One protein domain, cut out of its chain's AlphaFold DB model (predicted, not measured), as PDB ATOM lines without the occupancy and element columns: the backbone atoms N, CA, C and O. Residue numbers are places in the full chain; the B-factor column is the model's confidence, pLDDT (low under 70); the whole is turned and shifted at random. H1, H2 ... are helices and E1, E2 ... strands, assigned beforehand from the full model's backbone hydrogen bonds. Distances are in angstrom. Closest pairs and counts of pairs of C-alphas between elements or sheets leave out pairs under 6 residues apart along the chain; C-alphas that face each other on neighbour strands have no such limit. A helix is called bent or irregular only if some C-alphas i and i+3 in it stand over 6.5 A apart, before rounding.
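Overview. This is residues 27 to 154 of the 174 residues of an uncharacterized protein of Lactobacillus delbrueckii subsp. jakobsenii (UniProt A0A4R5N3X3). The model is a long helical hairpin with a small strand head at one end: the bent helix H1 runs away from the head, and H2 and then H3 run back toward it. The head is a sheet of four short strands, and residues 134 to 146 of H3 cover one of its faces. The printed part has 128 residues, with named elements in the order E1, E2, E3, H1, H2, H3, E4; the mixed sheet runs E3, E2, E1, E4, and the class is mixed, helices and strands. The whole is extended, a rod spanning 80 by 23 by 22 A, with a radius of gyration of the C-alphas of 25.6 A.

Along the chain. E1, residues 27 to 32, begins with C-alpha 27 at (-16.829, -10.831, 37.623) and is 16.6 A long. E2 is residues 36 to 40, and E3 is residues 45 to 48. H1, residues 50 to 86, was assigned as one helix by its hydrogen bonds but is bent, with C-alphas 67 and 70 6.9 A apart. Its arms are H1a, residues 50 to 67, 26.1 A, and H1b, residues 70 to 86, 24.6 A, at a steep tilt of 38 degrees. H2, residues 94 to 113, measures 28.9 A, and H3, residues 118 to 146, measures 41.9 A. E4, residues 150 to 153, ends with C-alpha 153 at (-10.092, -18.357, 33.540).

Arrangement. E1, E2 and E3 form a meander, each strand the antiparallel neighbour of the one before, and both steps are hairpins. N 31 and O 39 are 2.8 A apart between E1 and E2, and N 46 and O 38 are 2.8 A apart between E3 and E2, both within hydrogen-bond range. E4 is parallel to E1, with N 28 and O 150 at 3.2 A. The pairing of E1 is staggered: residues 27 to 30 pair with E4 and residues 30 to 32 with E2. H3 is on the sheet at a height of 5.6 A, making two layers, a helix on one face of a sheet. It lies over E2 and runs along the strands, at 17 degrees to E2 on the local plane; Gly 47 of E3 and Ala 138 of H3 have the closest C-alphas of those two elements, 4.9 A apart. H1a only grazes the sheet with residues 50 to 52. H1a and H3 only just touch, with 3 pairs of C-alphas within 8 A, the closest being those of Ile 57 and Ala 127 at 6.9 A; they run opposite ways at a shallow tilt of 7 degrees. H1b and H2 form a helical hairpin and touch, with the closest C-alphas, those of Arg 75 and Leu 107, 6.6 A apart. H2 and H3 are apart. In H1a, H1b, H2 and H3 every O i to N i+4 pair is within hydrogen-bond range.

Size, cuts and confidence. The two C-alphas farthest apart, those of Ala 27 and Ser 93, are 80.0 A apart. The printed part has no cut and no long link. Mean pLDDT of the printed part is 89.9; residues 89 and 154 are under 70.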
ATOM      1  N   ALA A  27     -17.551  -9.596  37.890       83.00
ATOM      2  CA  ALA A  27     -16.829 -10.831  37.623       83.00
ATOM      3  C   ALA A  27     -17.047 -11.242  36.160       83.00
ATOM      4  O   ALA A  27     -18.187 -11.416  35.723       83.00
ATOM      5  N   ILE A  28     -15.955 -11.386  35.406       86.44
ATOM      6  CA  ILE A  28     -15.998 -11.828  34.009       86.44
ATOM      7  C   ILE A  28     -15.332 -13.195  33.895       86.44
ATOM      8  O   ILE A  28     -14.155 -13.363  34.233       86.44
ATOM      9  N   GLY A  29     -16.102 -14.157  33.393       85.81
ATOM     10  CA  GLY A  29     -15.584 -15.428  32.902       85.81
ATOM     11  C   GLY A  29     -15.130 -15.260  31.458       85.81
ATOM     12  O   GLY A  29     -15.838 -14.638  30.663       85.81
ATOM     13  N   ILE A  30     -13.945 -15.775  31.134       89.00
ATOM     14  CA  ILE A  30     -13.372 -15.704  29.787       89.00
ATOM     15  C   ILE A  30     -13.071 -17.109  29.278       89.00
ATOM     16  O   ILE A  30     -12.338 -17.859  29.926       89.00
ATOM     17  N   ASP A  31     -13.534 -17.389  28.065       87.44
ATOM     18  CA  ASP A  31     -13.125 -18.531  27.259       87.44
ATOM     19  C   ASP A  31     -12.213 -18.096  26.098       87.44
ATOM     20  O   ASP A  31     -12.295 -16.969  25.598       87.44
ATOM     21  N   LYS A  32     -11.302 -18.982  25.682       87.69
ATOM     22  CA  LYS A  32     -10.354 -18.740  24.586       87.69
ATOM     23  C   LYS A  32     -10.744 -19.572  23.374       87.69
ATOM     24  O   LYS A  32     -10.733 -20.796  23.438       87.69
ATOM     25  N   GLY A  33     -10.961 -18.913  22.241       85.31
ATOM     26  CA  GLY A  33     -11.389 -19.567  21.008       85.31
ATOM     27  C   GLY A  33     -10.399 -19.442  19.849       85.31
ATOM     28  O   GLY A  33      -9.454 -18.649  19.852       85.31
ATOM     29  N   LEU A  34     -10.644 -20.242  18.806       82.19
ATOM     30  CA  LEU A  34      -9.962 -20.106  17.514       82.19
ATOM     31  C   LEU A  34     -10.662 -19.087  16.605       82.19
ATOM     32  O   LEU A  34      -9.989 -18.291  15.953       82.19
ATOM     33  N   ALA A  35     -11.997 -19.090  16.540       86.44
ATOM     34  CA  ALA A  35     -12.755 -18.149  15.706       86.44
ATOM     35  C   ALA A  35     -12.649 -16.705  16.234       86.44
ATOM     36  O   ALA A  35     -12.376 -15.759  15.480       86.44
ATOM     37  N   THR A  36     -12.803 -16.568  17.547       88.38
ATOM     38  CA  THR A  36     -12.637 -15.354  18.346       88.38
ATOM     39  C   THR A  36     -11.574 -15.620  19.397       88.38
ATOM     40  O   THR A  36     -11.547 -16.691  19.989       88.38
ATOM     41  N   LEU A  37     -10.670 -14.667  19.615       91.25
ATOM     42  CA  LEU A  37      -9.585 -14.851  20.578       91.25
ATOM     43  C   LEU A  37     -10.119 -15.051  22.002       91.25
ATOM     44  O   LEU A  37      -9.617 -15.910  22.723       91.25
ATOM     45  N   LEU A  38     -11.094 -14.231  22.399       91.44
ATOM     46  CA  LEU A  38     -11.704 -14.245  23.726       91.44
ATOM     47  C   LEU A  38     -13.221 -14.130  23.590       91.44
ATOM     48  O   LEU A  38     -13.704 -13.267  22.853       91.44
ATOM     49  N   SER A  39     -13.940 -14.935  24.356       91.25
ATOM     50  CA  SER A  39     -15.386 -14.836  24.538       91.25
ATOM     51  C   SER A  39     -15.678 -14.683  26.024       91.25
ATOM     52  O   SER A  39     -15.074 -15.364  26.850       91.25
ATOM     53  N   CYS A  40     -16.568 -13.765  26.381       90.31
ATOM     54  CA  CYS A  40     -16.910 -13.482  27.771       90.31
ATOM     55  C   CYS A  40     -18.314 -13.994  28.112       90.31
ATOM     56  O   CYS A  40     -19.201 -14.001  27.260       90.31
ATOM     57  N   ASN A  41     -18.559 -14.319  29.385       87.31
ATOM     58  CA  ASN A  41     -19.903 -14.632  29.902       87.31
ATOM     59  C   ASN A  41     -20.909 -13.467  29.754       87.31
ATOM     60  O   ASN A  41     -22.114 -13.671  29.854       87.31
ATOM     61  N   SER A  42     -20.427 -12.255  29.463       85.50
ATOM     62  CA  SER A  42     -21.217 -11.093  29.036       85.50
ATOM     63  C   SER A  42     -21.759 -11.192  27.599       85.50
ATOM     64  O   SER A  42     -22.337 -10.224  27.106       85.50
ATOM     65  N   CYS A  43     -21.544 -12.320  26.908       85.75
ATOM     66  CA  CYS A  43     -21.848 -12.544  25.488       85.75
ATOM     67  C   CYS A  43     -21.087 -11.622  24.515       85.75
ATOM     68  O   CYS A  43     -21.417 -11.542  23.333       85.75
ATOM     69  N   ASN A  44     -20.049 -10.926  24.989       91.81
ATOM     70  CA  ASN A  44     -19.154 -10.152  24.136       91.81
ATOM     71  C   ASN A  44     -17.974 -11.006  23.660       91.81
ATOM     72  O   ASN A  44     -17.415 -11.806  24.410       91.81
ATOM     73  N   GLU A  45     -17.543 -10.754  22.427       93.69
ATOM     74  CA  GLU A  45     -16.417 -11.438  21.796       93.69
ATOM     75  C   GLU A  45     -15.349 -10.444  21.342       93.69
ATOM     76  O   GLU A  45     -15.648  -9.378  20.789       93.69
ATOM     77  N   TYR A  46     -14.086 -10.834  21.490       94.94
ATOM     78  CA  TYR A  46     -12.925 -10.015  21.166       94.94
ATOM     79  C   TYR A  46     -11.928 -10.802  20.313       94.94
ATOM     80  O   TYR A  46     -11.754 -12.011  20.454       94.94
ATOM     81  N   GLY A  47     -11.259 -10.110  19.387       93.56
ATOM     82  CA  GLY A  47     -10.308 -10.740  18.465       93.56
ATOM     83  C   GLY A  47     -10.971 -11.620  17.401       93.56
ATOM     84  O   GLY A  47     -10.485 -12.711  17.112       93.56
ATOM     85  N   LYS A  48     -12.084 -11.155  16.816       93.88
ATOM     86  CA  LYS A  48     -12.730 -11.800  15.660       93.88
ATOM     87  C   LYS A  48     -11.727 -12.027  14.527       93.88
ATOM     88  O   LYS A  48     -10.924 -11.144  14.233       93.88
ATOM     89  N   ASN A  49     -11.837 -13.167  13.845       92.12
ATOM     90  CA  ASN A  49     -10.938 -13.600  12.764       92.12
ATOM     91  C   ASN A  49      -9.522 -13.998  13.222       92.12
ATOM     92  O   ASN A  49      -8.600 -13.999  12.402       92.12
ATOM     93  N   PHE A  50      -9.338 -14.373  14.490       92.38
ATOM     94  CA  PHE A  50      -8.046 -14.881  14.958       92.38
ATOM     95  C   PHE A  50      -7.593 -16.114  14.156       92.38
ATOM     96  O   PHE A  50      -6.451 -16.162  13.697       92.38
ATOM     97  N   SER A  51      -8.506 -17.048  13.873       91.56
ATOM     98  CA  SER A  51      -8.246 -18.228  13.039       91.56
ATOM     99  C   SER A  51      -7.763 -17.872  11.637       91.56
ATOM    100  O   SER A  51      -6.819 -18.485  11.148       91.56
ATOM    101  N   LYS A  52      -8.347 -16.855  10.989       94.19
ATOM    102  CA  LYS A  52      -7.904 -16.406   9.657       94.19
ATOM    103  C   LYS A  52      -6.466 -15.898   9.698       94.19
ATOM    104  O   LYS A  52      -5.677 -16.231   8.818       94.19
ATOM    105  N   LEU A  53      -6.116 -15.126  10.730       93.50
ATOM    106  CA  LEU A  53      -4.755 -14.635  10.934       93.50
ATOM    107  C   LEU A  53      -3.776 -15.790  11.182       93.50
ATOM    108  O   LEU A  53      -2.719 -15.838  10.554       93.50
ATOM    109  N   ALA A  54      -4.134 -16.734  12.054       90.19
ATOM    110  CA  ALA A  54      -3.312 -17.903  12.349       90.19
ATOM    111  C   ALA A  54      -3.106 -18.782  11.104       90.19
ATOM    112  O   ALA A  54      -1.967 -19.087  10.752       90.19
ATOM    113  N   ASN A  55      -4.185 -19.109  10.389       93.31
ATOM    114  CA  ASN A  55      -4.146 -19.937   9.184       93.31
ATOM    115  C   ASN A  55      -3.329 -19.275   8.074       93.31
ATOM    116  O   ASN A  55      -2.471 -19.923   7.487       93.31
ATOM    117  N   ALA A  56      -3.482 -17.966   7.851       94.19
ATOM    118  CA  ALA A  56      -2.678 -17.250   6.862       94.19
ATOM    119  C   ALA A  56      -1.168 -17.335   7.159       94.19
ATOM    120  O   ALA A  56      -0.346 -17.439   6.242       94.19
ATOM    121  N   ILE A  57      -0.784 -17.306   8.440       92.94
ATOM    122  CA  ILE A  57       0.609 -17.480   8.862       92.94
ATOM    123  C   ILE A  57       1.067 -18.921   8.613       92.94
ATOM    124  O   ILE A  57       2.142 -19.118   8.040       92.94
ATOM    125  N   VAL A  58       0.261 -19.913   9.000       92.31
ATOM    126  CA  VAL A  58       0.550 -21.340   8.780       92.31
ATOM    127  C   VAL A  58       0.723 -21.636   7.291       92.31
ATOM    128  O   VAL A  58       1.765 -22.155   6.897       92.31
ATOM    129  N   ASP A  59      -0.218 -21.211   6.450       94.62
ATOM    130  CA  ASP A  59      -0.191 -21.418   5.001       94.62
ATOM    131  C   ASP A  59       1.042 -20.785   4.358       94.62
ATOM    132  O   ASP A  59       1.699 -21.386   3.502       94.62
ATOM    133  N   LYS A  60       1.404 -19.572   4.791       92.12
ATOM    134  CA  LYS A  60       2.617 -18.889   4.329       92.12
ATOM    135  C   LYS A  60       3.868 -19.716   4.632       92.12
ATOM    136  O   LYS A  60       4.747 -19.825   3.771       92.12
ATOM    137  N   TYR A  61       3.971 -20.294   5.830       90.50
ATOM    138  CA  TYR A  61       5.101 -21.154   6.189       90.50
ATOM    139  C   TYR A  61       5.055 -22.510   5.487       90.50
ATOM    140  O   TYR A  61       6.105 -22.971   5.042       90.50
ATOM    141  N   GLY A  62       3.872 -23.097   5.303       91.62
ATOM    142  CA  GLY A  62       3.674 -24.331   4.544       91.62
ATOM    143  C   GLY A  62       4.160 -24.193   3.102       91.62
ATOM    144  O   GLY A  62       5.043 -24.935   2.673       91.62
ATOM    145  N   LYS A  63       3.691 -23.161   2.386       92.56
ATOM    146  CA  LYS A  63       4.133 -22.841   1.013       92.56
ATOM    147  C   LYS A  63       5.639 -22.603   0.937       92.56
ATOM    148  O   LYS A  63       6.318 -23.113   0.049       92.56
ATOM    149  N   ARG A  64       6.193 -21.853   1.893       88.38
ATOM    150  CA  ARG A  64       7.641 -21.618   1.962       88.38
ATOM    151  C   ARG A  64       8.419 -22.919   2.160       88.38
ATOM    152  O   ARG A  64       9.470 -23.077   1.541       88.38
ATOM    153  N   ASN A  65       7.949 -23.807   3.032       88.31
ATOM    154  CA  ASN A  65       8.613 -25.075   3.310       88.31
ATOM    155  C   ASN A  65       8.565 -26.000   2.089       88.31
ATOM    156  O   ASN A  65       9.599 -26.528   1.691       88.31
ATOM    157  N   ALA A  66       7.407 -26.083   1.425       91.81
ATOM    158  CA  ALA A  66       7.251 -26.801   0.163       91.81
ATOM    159  C   ALA A  66       8.238 -26.294  -0.903       91.81
ATOM    160  O   ALA A  66       9.000 -27.078  -1.463       91.81
ATOM    161  N   ASN A  67       8.341 -24.973  -1.089       90.19
ATOM    162  CA  ASN A  67       9.298 -24.367  -2.025       90.19
ATOM    163  C   ASN A  67      10.769 -24.597  -1.634       90.19
ATOM    164  O   ASN A  67      11.661 -24.475  -2.473       90.19
ATOM    165  N   ARG A  68      11.051 -24.895  -0.359       89.19
ATOM    166  CA  ARG A  68      12.403 -25.185   0.137       89.19
ATOM    167  C   ARG A  68      12.801 -26.648   0.019       89.19
ATOM    168  O   ARG A  68      13.999 -26.927  -0.037       89.19
ATOM    169  N   GLN A  69      11.834 -27.554  -0.052       91.81
ATOM    170  CA  GLN A  69      12.070 -28.993  -0.081       91.81
ATOM    171  C   GLN A  69      13.019 -29.444  -1.208       91.81
ATOM    172  O   GLN A  69      13.935 -30.221  -0.918       91.81
ATOM    173  N   PRO A  70      12.929 -28.919  -2.449       94.19
ATOM    174  CA  PRO A  70      13.869 -29.285  -3.510       94.19
ATOM    175  C   PRO A  70      15.319 -28.910  -3.178       94.19
ATOM    176  O   PRO A  70      16.240 -29.686  -3.420       94.19
ATOM    177  N   TYR A  71      15.534 -27.749  -2.556       93.75
ATOM    178  CA  TYR A  71      16.868 -27.304  -2.147       93.75
ATOM    179  C   TYR A  71      17.427 -28.147  -0.994       93.75
ATOM    180  O   TYR A  71      18.630 -28.389  -0.949       93.75
ATOM    181  N   MET A  72      16.573 -28.630  -0.087       91.88
ATOM    182  CA  MET A  72      16.984 -29.565   0.968       91.88
ATOM    183  C   MET A  72      17.436 -30.904   0.385       91.88
ATOM    184  O   MET A  72      18.491 -31.408   0.769       91.88
ATOM    185  N   SER A  73      16.687 -31.428  -0.588       94.62
ATOM    186  CA  SER A  73      17.067 -32.633  -1.330       94.62
ATOM    187  C   SER A  73      18.402 -32.444  -2.061       94.62
ATOM    188  O   SER A  73      19.323 -33.243  -1.896       94.62
ATOM    189  N   LEU A  74      18.573 -31.325  -2.775       95.75
ATOM    190  CA  LEU A  74      19.830 -31.006  -3.457       95.75
ATOM    191  C   LEU A  74      21.012 -30.894  -2.480       95.75
ATOM    192  O   LEU A  74      22.096 -31.403  -2.762       95.75
ATOM    193  N   ARG A  75      20.820 -30.260  -1.316       95.38
ATOM    194  CA  ARG A  75      21.849 -30.176  -0.268       95.38
ATOM    195  C   ARG A  75      22.279 -31.566   0.190       95.38
ATOM    196  O   ARG A  75      23.473 -31.823   0.311       95.38
ATOM    197  N   TRP A  76      21.315 -32.452   0.426       95.69
ATOM    198  CA  TRP A  76      21.584 -33.834   0.806       95.69
ATOM    199  C   TRP A  76      22.381 -34.574  -0.278       95.69
ATOM    200  O   TRP A  76      23.427 -35.143   0.028       95.69
ATOM    201  N   GLN A  77      21.980 -34.470  -1.549       96.81
ATOM    202  CA  GLN A  77      22.700 -35.084  -2.673       96.81
ATOM    203  C   GLN A  77      24.146 -34.574  -2.801       96.81
ATOM    204  O   GLN A  77      25.067 -35.359  -3.023       96.81
ATOM    205  N   LEU A  78      24.370 -33.264  -2.650       95.88
ATOM    206  CA  LEU A  78      25.713 -32.675  -2.702       95.88
ATOM    207  C   LEU A  78      26.597 -33.157  -1.543       95.88
ATOM    208  O   LEU A  78      27.771 -33.456  -1.764       95.88
ATOM    209  N   ASN A  79      26.036 -33.270  -0.336       95.06
ATOM    210  CA  ASN A  79      26.742 -33.824   0.821       95.06
ATOM    211  C   ASN A  79      27.108 -35.295   0.611       95.06
ATOM    212  O   ASN A  79      28.244 -35.671   0.878       95.06
ATOM    213  N   GLN A  80      26.201 -36.100   0.054       95.50
ATOM    214  CA  GLN A  80      26.494 -37.487  -0.309       95.50
ATOM    215  C   GLN A  80      27.655 -37.571  -1.310       95.50
ATOM    216  O   GLN A  80      28.590 -38.340  -1.122       95.50
ATOM    217  N   GLN A  81      27.667 -36.726  -2.346       94.38
ATOM    218  CA  GLN A  81      28.784 -36.689  -3.298       94.38
ATOM    219  C   GLN A  81      30.117 -36.281  -2.655       94.38
ATOM    220  O   GLN A  81      31.164 -36.776  -3.075       94.38
ATOM    221  N   LEU A  82      30.094 -35.378  -1.672       93.38
ATOM    222  CA  LEU A  82      31.280 -34.995  -0.903       93.38
ATOM    223  C   LEU A  82      31.779 -36.155  -0.040       93.38
ATOM    224  O   LEU A  82      32.960 -36.479  -0.107       93.38
ATOM    225  N   GLU A  83      30.882 -36.821   0.680       92.56
ATOM    226  CA  GLU A  83      31.202 -37.973   1.526       92.56
ATOM    227  C   GLU A  83      31.844 -39.106   0.707       92.56
ATOM    228  O   GLU A  83      32.880 -39.653   1.080       92.56
ATOM    229  N   GLN A  84      31.300 -39.395  -0.480       91.06
ATOM    230  CA  GLN A  84      31.860 -40.393  -1.399       91.06
ATOM    231  C   GLN A  84      33.254 -40.017  -1.928       91.06
ATOM    232  O   GLN A  84      34.042 -40.894  -2.271       91.06
ATOM    233  N   LEU A  85      33.577 -38.723  -2.028       87.75
ATOM    234  CA  LEU A  85      34.922 -38.268  -2.395       87.75
ATOM    235  C   LEU A  85      35.904 -38.343  -1.223       87.75
ATOM    236  O   LEU A  85      37.100 -38.473  -1.460       87.75
ATOM    237  N   GLU A  86      35.418 -38.248   0.013       84.88
ATOM    238  CA  GLU A  86      36.236 -38.310   1.229       84.88
ATOM    239  C   GLU A  86      36.564 -39.740   1.655       84.88
ATOM    240  O   GLU A  86      37.615 -39.954   2.253       84.88
ATOM    241  N   LYS A  87      35.710 -40.706   1.294       85.75
ATOM    242  CA  LYS A  87      35.946 -42.146   1.485       85.75
ATOM    243  C   LYS A  87      36.983 -42.741   0.526       85.75
ATOM    244  O   LYS A  87      37.423 -43.861   0.747       85.75
ATOM    245  N   LYS A  88      37.357 -42.030  -0.545       79.62
ATOM    246  CA  LYS A  88      38.433 -42.465  -1.451       79.62
ATOM    247  C   LYS A  88      39.797 -42.230  -0.805       79.62
ATOM    248  O   LYS A  88      39.981 -41.218  -0.127       79.62
ATOM    249  N   ASP A  89      40.747 -43.124  -1.077       67.69
ATOM    250  CA  ASP A  89      42.114 -43.025  -0.560       67.69
ATOM    251  C   ASP A  89      42.752 -41.659  -0.845       67.69
ATOM    252  O   ASP A  89      42.569 -41.047  -1.906       67.69
ATOM    253  N   LYS A  90      43.507 -41.166   0.141       79.25
ATOM    254  CA  LYS A  90      44.301 -39.941   0.026       79.25
ATOM    255  C   LYS A  90      45.695 -40.298  -0.507       79.25
ATOM    256  O   LYS A  90      46.251 -41.300  -0.073       79.25
ATOM    257  N   PRO A  91      46.312 -39.459  -1.356       76.00
ATOM    258  CA  PRO A  91      45.865 -38.134  -1.785       76.00
ATOM    259  C   PRO A  91      44.839 -38.167  -2.931       76.00
ATOM    260  O   PRO A  91      44.938 -38.959  -3.865       76.00
ATOM    261  N   LEU A  92      43.872 -37.241  -2.900       78.62
ATOM    262  CA  LEU A  92      42.924 -37.074  -4.006       78.62
ATOM    263  C   LEU A  92      43.653 -36.651  -5.288       78.62
ATOM    264  O   LEU A  92      44.489 -35.744  -5.277       78.62
ATOM    265  N   SER A  93      43.246 -37.222  -6.426       85.50
ATOM    266  CA  SER A  93      43.714 -36.762  -7.736       85.50
ATOM    267  C   SER A  93      43.380 -35.280  -7.962       85.50
ATOM    268  O   SER A  93      42.369 -34.771  -7.466       85.50
ATOM    269  N   LYS A  94      44.186 -34.570  -8.769       86.94
ATOM    270  CA  LYS A  94      43.949 -33.149  -9.114       86.94
ATOM    271  C   LYS A  94      42.507 -32.894  -9.585       86.94
ATOM    272  O   LYS A  94      41.902 -31.885  -9.220       86.94
ATOM    273  N   THR A  95      41.939 -33.818 -10.358       87.88
ATOM    274  CA  THR A  95      40.559 -33.741 -10.861       87.88
ATOM    275  C   THR A  95      39.530 -33.882  -9.738       87.88
ATOM    276  O   THR A  95      38.572 -33.108  -9.676       87.88
ATOM    277  N   ALA A  96      39.736 -34.826  -8.817       86.94
ATOM    278  CA  ALA A  96      38.849 -35.032  -7.677       86.94
ATOM    279  C   ALA A  96      38.892 -33.841  -6.701       86.94
ATOM    280  O   ALA A  96      37.844 -33.381  -6.243       86.94
ATOM    281  N   SER A  97      40.073 -33.254  -6.486       87.25
ATOM    282  CA  SER A  97      40.252 -32.028  -5.698       87.25
ATOM    283  C   SER A  97      39.509 -30.828  -6.302       87.25
ATOM    284  O   SER A  97      38.759 -30.151  -5.598       87.25
ATOM    285  N   LYS A  98      39.608 -30.604  -7.623       92.06
ATOM    286  CA  LYS A  98      38.817 -29.565  -8.319       92.06
ATOM    287  C   LYS A  98      37.307 -29.798  -8.175       92.06
ATOM    288  O   LYS A  98      36.554 -28.855  -7.924       92.06
ATOM    289  N   LYS A  99      36.853 -31.052  -8.298       92.69
ATOM    290  CA  LYS A  99      35.439 -31.420  -8.111       92.69
ATOM    291  C   LYS A  99      34.964 -31.112  -6.689       92.69
ATOM    292  O   LYS A  99      33.897 -30.520  -6.540       92.69
ATOM    293  N   LYS A 100      35.762 -31.441  -5.666       92.06
ATOM    294  CA  LYS A 100      35.463 -31.132  -4.258       92.06
ATOM    295  C   LYS A 100      35.262 -29.630  -4.040       92.06
ATOM    296  O   LYS A 100      34.235 -29.232  -3.496       92.06
ATOM    297  N   ILE A 101      36.177 -28.796  -4.538       93.81
ATOM    298  CA  ILE A 101      36.073 -27.327  -4.442       93.81
ATOM    299  C   ILE A 101      34.771 -26.826  -5.085       93.81
ATOM    300  O   ILE A 101      34.050 -26.023  -4.494       93.81
ATOM    301  N   LYS A 102      34.418 -27.346  -6.268       95.62
ATOM    302  CA  LYS A 102      33.172 -26.982  -6.960       95.62
ATOM    303  C   LYS A 102      31.923 -27.369  -6.160       95.62
ATOM    304  O   LYS A 102      30.975 -26.588  -6.109       95.62
ATOM    305  N   LEU A 103      31.906 -28.554  -5.545       95.75
ATOM    306  CA  LEU A 103      30.789 -29.013  -4.709       95.75
ATOM    307  C   LEU A 103      30.623 -28.142  -3.460       95.75
ATOM    308  O   LEU A 103      29.511 -27.695  -3.185       95.75
ATOM    309  N   LEU A 104      31.721 -27.824  -2.771       95.44
ATOM    310  CA  LEU A 104      31.711 -26.908  -1.625       95.44
ATOM    311  C   LEU A 104      31.202 -25.514  -2.018       95.44
ATOM    312  O   LEU A 104      30.381 -24.934  -1.310       95.44
ATOM    313  N   GLY A 105      31.618 -25.002  -3.181       96.44
ATOM    314  CA  GLY A 105      31.119 -23.735  -3.721       96.44
ATOM    315  C   GLY A 105      29.608 -23.751  -3.982       96.44
ATOM    316  O   GLY A 105      28.903 -22.821  -3.591       96.44
ATOM    317  N   LYS A 106      29.087 -24.831  -4.584       95.75
ATOM    318  CA  LYS A 106      27.638 -25.013  -4.786       95.75
ATOM    319  C   LYS A 106      26.878 -25.059  -3.463       95.75
ATOM    320  O   LYS A 106      25.831 -24.428  -3.352       95.75
ATOM    321  N   LEU A 107      27.404 -25.779  -2.475       95.00
ATOM    322  CA  LEU A 107      26.766 -25.922  -1.170       95.00
ATOM    323  C   LEU A 107      26.712 -24.585  -0.423       95.00
ATOM    324  O   LEU A 107      25.653 -24.196   0.061       95.00
ATOM    325  N   LYS A 108      27.813 -23.825  -0.440       94.00
ATOM    326  CA  LYS A 108      27.867 -22.470   0.122       94.00
ATOM    327  C   LYS A 108      26.842 -21.539  -0.532       94.00
ATOM    328  O   LYS A 108      26.127 -20.831   0.172       94.00
ATOM    329  N   ASN A 109      26.737 -21.564  -1.861       93.50
ATOM    330  CA  ASN A 109      25.750 -20.770  -2.597       93.50
ATOM    331  C   ASN A 109      24.309 -21.141  -2.190       93.50
ATOM    332  O   ASN A 109      23.505 -20.273  -1.848       93.50
ATOM    333  N   LEU A 110      24.011 -22.442  -2.139       92.50
ATOM    334  CA  LEU A 110      22.710 -22.977  -1.733       92.50
ATOM    335  C   LEU A 110      22.325 -22.552  -0.302       92.50
ATOM    336  O   LEU A 110      21.178 -22.172  -0.046       92.50
ATOM    337  N   GLU A 111      23.282 -22.581   0.628       89.69
ATOM    338  CA  GLU A 111      23.078 -22.169   2.019       89.69
ATOM    339  C   GLU A 111      22.860 -20.661   2.163       89.69
ATOM    340  O   GLU A 111      22.004 -20.239   2.942       89.69
ATOM    341  N   GLN A 112      23.568 -19.845   1.384       89.25
ATOM    342  CA  GLN A 112      23.442 -18.390   1.439       89.25
ATOM    343  C   GLN A 112      22.142 -17.891   0.798       89.25
ATOM    344  O   GLN A 112      21.442 -17.070   1.395       89.25
ATOM    345  N   ASN A 113      21.786 -18.414  -0.377       87.00
ATOM    346  CA  ASN A 113      20.725 -17.838  -1.203       87.00
ATOM    347  C   ASN A 113      19.375 -18.547  -1.062       87.00
ATOM    348  O   ASN A 113      18.336 -17.889  -1.019       87.00
ATOM    349  N   ASN A 114      19.354 -19.875  -0.928       86.62
ATOM    350  CA  ASN A 114      18.103 -20.642  -0.947       86.62
ATOM    351  C   ASN A 114      17.676 -21.077   0.460       86.62
ATOM    352  O   ASN A 114      16.506 -20.946   0.842       86.62
ATOM    353  N   ILE A 115      18.633 -21.552   1.261       85.56
ATOM    354  CA  ILE A 115      18.384 -22.158   2.578       85.56
ATOM    355  C   ILE A 115      18.630 -21.169   3.733       85.56
ATOM    356  O   ILE A 115      18.203 -21.412   4.866       85.56
ATOM    357  N   GLY A 116      19.173 -19.986   3.449       83.00
ATOM    358  CA  GLY A 116      19.533 -18.985   4.454       83.00
ATOM    359  C   GLY A 116      18.394 -18.575   5.397       83.00
ATOM    360  O   GLY A 116      17.208 -18.594   5.039       83.00
ATOM    361  N   ARG A 117      18.763 -18.186   6.625       85.00
ATOM    362  CA  ARG A 117      17.820 -17.852   7.710       85.00
ATOM    363  C   ARG A 117      17.386 -16.388   7.749       85.00
ATOM    364  O   ARG A 117      16.300 -16.114   8.236       85.00
ATOM    365  N   LYS A 118      18.143 -15.453   7.166       85.94
ATOM    366  CA  LYS A 118      17.879 -14.001   7.272       85.94
ATOM    367  C   LYS A 118      16.447 -13.603   6.880       85.94
ATOM    368  O   LYS A 118      15.738 -12.948   7.638       85.94
ATOM    369  N   SER A 119      15.995 -14.037   5.701       82.69
ATOM    370  CA  SER A 119      14.621 -13.788   5.231       82.69
ATOM    371  C   SER A 119      13.572 -14.502   6.096       82.69
ATOM    372  O   SER A 119      12.489 -13.963   6.332       82.69
ATOM    373  N   TYR A 120      13.890 -15.706   6.584       86.00
ATOM    374  CA  TYR A 120      13.005 -16.463   7.469       86.00
ATOM    375  C   TYR A 120      12.817 -15.733   8.799       86.00
ATOM    376  O   TYR A 120      11.686 -15.458   9.174       86.00
ATOM    377  N   GLU A 121      13.903 -15.336   9.456       89.25
ATOM    378  CA  GLU A 121      13.874 -14.623  10.733       89.25
ATOM    379  C   GLU A 121      13.131 -13.295  10.623       89.25
ATOM    380  O   GLU A 121      12.317 -12.980  11.488       89.25
ATOM    381  N   LYS A 122      13.340 -12.539   9.536       90.12
ATOM    382  CA  LYS A 122      12.582 -11.306   9.280       90.12
ATOM    383  C   LYS A 122      11.079 -11.589   9.173       90.12
ATOM    384  O   LYS A 122      10.284 -10.915   9.824       90.12
ATOM    385  N   SER A 123      10.689 -12.593   8.384       89.00
ATOM    386  CA  SER A 123       9.282 -12.994   8.243       89.00
ATOM    387  C   SER A 123       8.695 -13.507   9.562       89.00
ATOM    388  O   SER A 123       7.547 -13.200   9.870       89.00
ATOM    389  N   TYR A 124       9.477 -14.258  10.338       91.25
ATOM    390  CA  TYR A 124       9.094 -14.794  11.639       91.25
ATOM    391  C   TYR A 124       8.847 -13.690  12.653       91.25
ATOM    392  O   TYR A 124       7.769 -13.635  13.233       91.25
ATOM    393  N   ARG A 125       9.795 -12.761  12.803       93.31
ATOM    394  CA  ARG A 125       9.647 -11.602  13.692       93.31
ATOM    395  C   ARG A 125       8.429 -10.766  13.314       93.31
ATOM    396  O   ARG A 125       7.660 -10.400  14.190       93.31
ATOM    397  N   SER A 126       8.225 -10.522  12.019       92.88
ATOM    398  CA  SER A 126       7.050  -9.795  11.534       92.88
ATOM    399  C   SER A 126       5.746 -10.516  11.878       92.88
ATOM    400  O   SER A 126       4.859  -9.891  12.443       92.88
ATOM    401  N   ALA A 127       5.633 -11.819  11.599       93.69
ATOM    402  CA  ALA A 127       4.433 -12.593  11.920       93.69
ATOM    403  C   ALA A 127       4.171 -12.645  13.435       93.69
ATOM    404  O   ALA A 127       3.038 -12.467  13.873       93.69
ATOM    405  N   HIS A 128       5.224 -12.841  14.231       93.56
ATOM    406  CA  HIS A 128       5.141 -12.857  15.688       93.56
ATOM    407  C   HIS A 128       4.641 -11.518  16.242       93.56
ATOM    408  O   HIS A 128       3.739 -11.493  17.075       93.56
ATOM    409  N   GLU A 129       5.171 -10.406  15.733       94.75
ATOM    410  CA  GLU A 129       4.741  -9.067  16.126       94.75
ATOM    411  C   GLU A 129       3.292  -8.785  15.704       94.75
ATOM    412  O   GLU A 129       2.518  -8.234  16.483       94.75
ATOM    413  N   THR A 130       2.879  -9.218  14.508       94.56
ATOM    414  CA  THR A 130       1.483  -9.110  14.058       94.56
ATOM    415  C   THR A 130       0.528  -9.859  14.990       94.56
ATOM    416  O   THR A 130      -0.473  -9.286  15.419       94.56
ATOM    417  N   VAL A 131       0.847 -11.107  15.355       94.00
ATOM    418  CA  VAL A 131       0.050 -11.901  16.307       94.00
ATOM    419  C   VAL A 131       0.008 -11.217  17.673       94.00
ATOM    420  O   VAL A 131      -1.067 -11.048  18.245       94.00
ATOM    421  N   ARG A 132       1.164 -10.772  18.182       94.94
ATOM    422  CA  ARG A 132       1.279 -10.076  19.469       94.94
ATOM    423  C   ARG A 132       0.395  -8.831  19.514       94.94
ATOM    424  O   ARG A 132      -0.359  -8.654  20.467       94.94
ATOM    425  N   ARG A 133       0.456  -7.986  18.482       95.69
ATOM    426  CA  ARG A 133      -0.369  -6.774  18.372       95.69
ATOM    427  C   ARG A 133      -1.856  -7.098  18.327       95.69
ATOM    428  O   ARG A 133      -2.621  -6.453  19.034       95.69
ATOM    429  N   PHE A 134      -2.249  -8.098  17.539       95.62
ATOM    430  CA  PHE A 134      -3.642  -8.530  17.442       95.62
ATOM    431  C   PHE A 134      -4.191  -8.973  18.804       95.62
ATOM    432  O   PHE A 134      -5.256  -8.521  19.223       95.62
ATOM    433  N   ILE A 135      -3.430  -9.807  19.519       94.12
ATOM    434  CA  ILE A 135      -3.792 -10.297  20.853       94.12
ATOM    435  C   ILE A 135      -3.898  -9.140  21.848       94.12
ATOM    436  O   ILE A 135      -4.913  -9.011  22.526       94.12
ATOM    437  N   ASN A 136      -2.886  -8.272  21.901       95.50
ATOM    438  CA  ASN A 136      -2.879  -7.135  22.820       95.50
ATOM    439  C   ASN A 136      -4.051  -6.187  22.560       95.50
ATOM    440  O   ASN A 136      -4.699  -5.747  23.503       95.50
ATOM    441  N   HIS A 137      -4.358  -5.905  21.294       95.69
ATOM    442  CA  HIS A 137      -5.500  -5.067  20.942       95.69
ATOM    443  C   HIS A 137      -6.824  -5.681  21.421       95.69
ATOM    444  O   HIS A 137      -7.645  -4.982  22.009       95.69
ATOM    445  N   ALA A 138      -7.023  -6.986  21.216       94.69
ATOM    446  CA  ALA A 138      -8.226  -7.681  21.668       94.69
ATOM    447  C   ALA A 138      -8.353  -7.699  23.202       94.69
ATOM    448  O   ALA A 138      -9.437  -7.435  23.718       94.69
ATOM    449  N   ILE A 139      -7.255  -7.952  23.922       93.12
ATOM    450  CA  ILE A 139      -7.222  -7.927  25.392       93.12
ATOM    451  C   ILE A 139      -7.524  -6.523  25.918       93.12
ATOM    452  O   ILE A 139      -8.387  -6.376  26.778       93.12
ATOM    453  N   ASN A 140      -6.855  -5.494  25.394       94.12
ATOM    454  CA  ASN A 140      -7.060  -4.118  25.847       94.12
ATOM    455  C   ASN A 140      -8.508  -3.686  25.631       94.12
ATOM    456  O   ASN A 140      -9.140  -3.195  26.556       94.12
ATOM    457  N   ARG A 141      -9.074  -3.980  24.455       94.56
ATOM    458  CA  ARG A 141     -10.475  -3.679  24.155       94.56
ATOM    459  C   ARG A 141     -11.450  -4.402  25.086       94.56
ATOM    460  O   ARG A 141     -12.476  -3.836  25.447       94.56
ATOM    461  N   MET A 142     -11.148  -5.642  25.470       93.12
ATOM    462  CA  MET A 142     -11.940  -6.375  26.458       93.12
ATOM    463  C   MET A 142     -11.855  -5.714  27.836       93.12
ATOM    464  O   MET A 142     -12.885  -5.504  28.465       93.12
ATOM    465  N   ILE A 143     -10.656  -5.354  28.296       90.25
ATOM    466  CA  ILE A 143     -10.459  -4.689  29.594       90.25
ATOM    467  C   ILE A 143     -11.175  -3.333  29.624       90.25
ATOM    468  O   ILE A 143     -11.867  -3.036  30.594       90.25
ATOM    469  N   GLU A 144     -11.044  -2.546  28.556       90.44
ATOM    470  CA  GLU A 144     -11.687  -1.238  28.400       90.44
ATOM    471  C   GLU A 144     -13.211  -1.334  28.346       90.44
ATOM    472  O   GLU A 144     -13.882  -0.462  28.871       90.44
ATOM    473  N   LYS A 145     -13.780  -2.365  27.712       91.06
ATOM    474  CA  LYS A 145     -15.237  -2.481  27.561       91.06
ATOM    475  C   LYS A 145     -15.905  -3.170  28.749       91.06
ATOM    476  O   LYS A 145     -17.009  -2.803  29.139       91.06
ATOM    477  N   GLU A 146     -15.277  -4.208  29.292       87.25
ATOM    478  CA  GLU A 146     -15.867  -5.006  30.368       87.25
ATOM    479  C   GLU A 146     -15.579  -4.437  31.755       87.25
ATOM    480  O   GLU A 146     -16.319  -4.757  32.686       87.25
ATOM    481  N   HIS A 147     -14.517  -3.636  31.902       88.00
ATOM    482  CA  HIS A 147     -14.006  -3.149  33.185       88.00
ATOM    483  C   HIS A 147     -14.001  -4.242  34.273       88.00
ATOM    484  O   HIS A 147     -14.586  -4.054  35.346       88.00
ATOM    485  N   PRO A 148     -13.388  -5.415  34.016       83.81
ATOM    486  CA  PRO A 148     -13.498  -6.550  34.917       83.81
ATOM    487  C   PRO A 148     -12.780  -6.256  36.235       83.81
ATOM    488  O   PRO A 148     -11.625  -5.830  36.253       83.81
ATOM    489  N   ALA A 149     -13.464  -6.507  37.345       82.88
ATOM    490  CA  ALA A 149     -12.868  -6.453  38.678       82.88
ATOM    491  C   ALA A 149     -11.990  -7.681  38.929       82.88
ATOM    492  O   ALA A 149     -10.900  -7.604  39.491       82.88
ATOM    493  N   VAL A 150     -12.494  -8.823  38.463       79.81
ATOM    494  CA  VAL A 150     -11.869 -10.133  38.566       79.81
ATOM    495  C   VAL A 150     -11.980 -10.802  37.207       79.81
ATOM    496  O   VAL A 150     -13.058 -10.849  36.608       79.81
ATOM    497  N   ILE A 151     -10.850 -11.320  36.734       77.50
ATOM    498  CA  ILE A 151     -10.779 -12.166  35.550       77.50
ATOM    499  C   ILE A 151     -10.583 -13.596  36.034       77.50
ATOM    500  O   ILE A 151      -9.525 -13.933  36.567       77.50
ATOM    501  N   ALA A 152     -11.600 -14.427  35.834       74.88
ATOM    502  CA  ALA A 152     -11.503 -15.858  36.057       74.88
ATOM    503  C   ALA A 152     -11.286 -16.552  34.709       74.88
ATOM    504  O   ALA A 152     -11.979 -16.276  33.727       74.88
ATOM    505  N   LYS A 153     -10.301 -17.448  34.662       76.81
ATOM    506  CA  LYS A 153     -10.092 -18.357  33.540       76.81
ATOM    507  C   LYS A 153     -10.403 -19.756  34.038       76.81
ATOM    508  O   LYS A 153      -9.852 -20.165  35.057       76.81
ATOM    509  N   GLU A 154     -11.228 -20.482  33.301       66.12
ATOM    510  CA  GLU A 154     -11.477 -21.884  33.604       66.12
ATOM    511  C   GLU A 154     -10.177 -22.694  33.497       66.12
ATOM    512  O   GLU A 154      -9.380 -22.555  32.552       66.12
TER     513      GLU A 154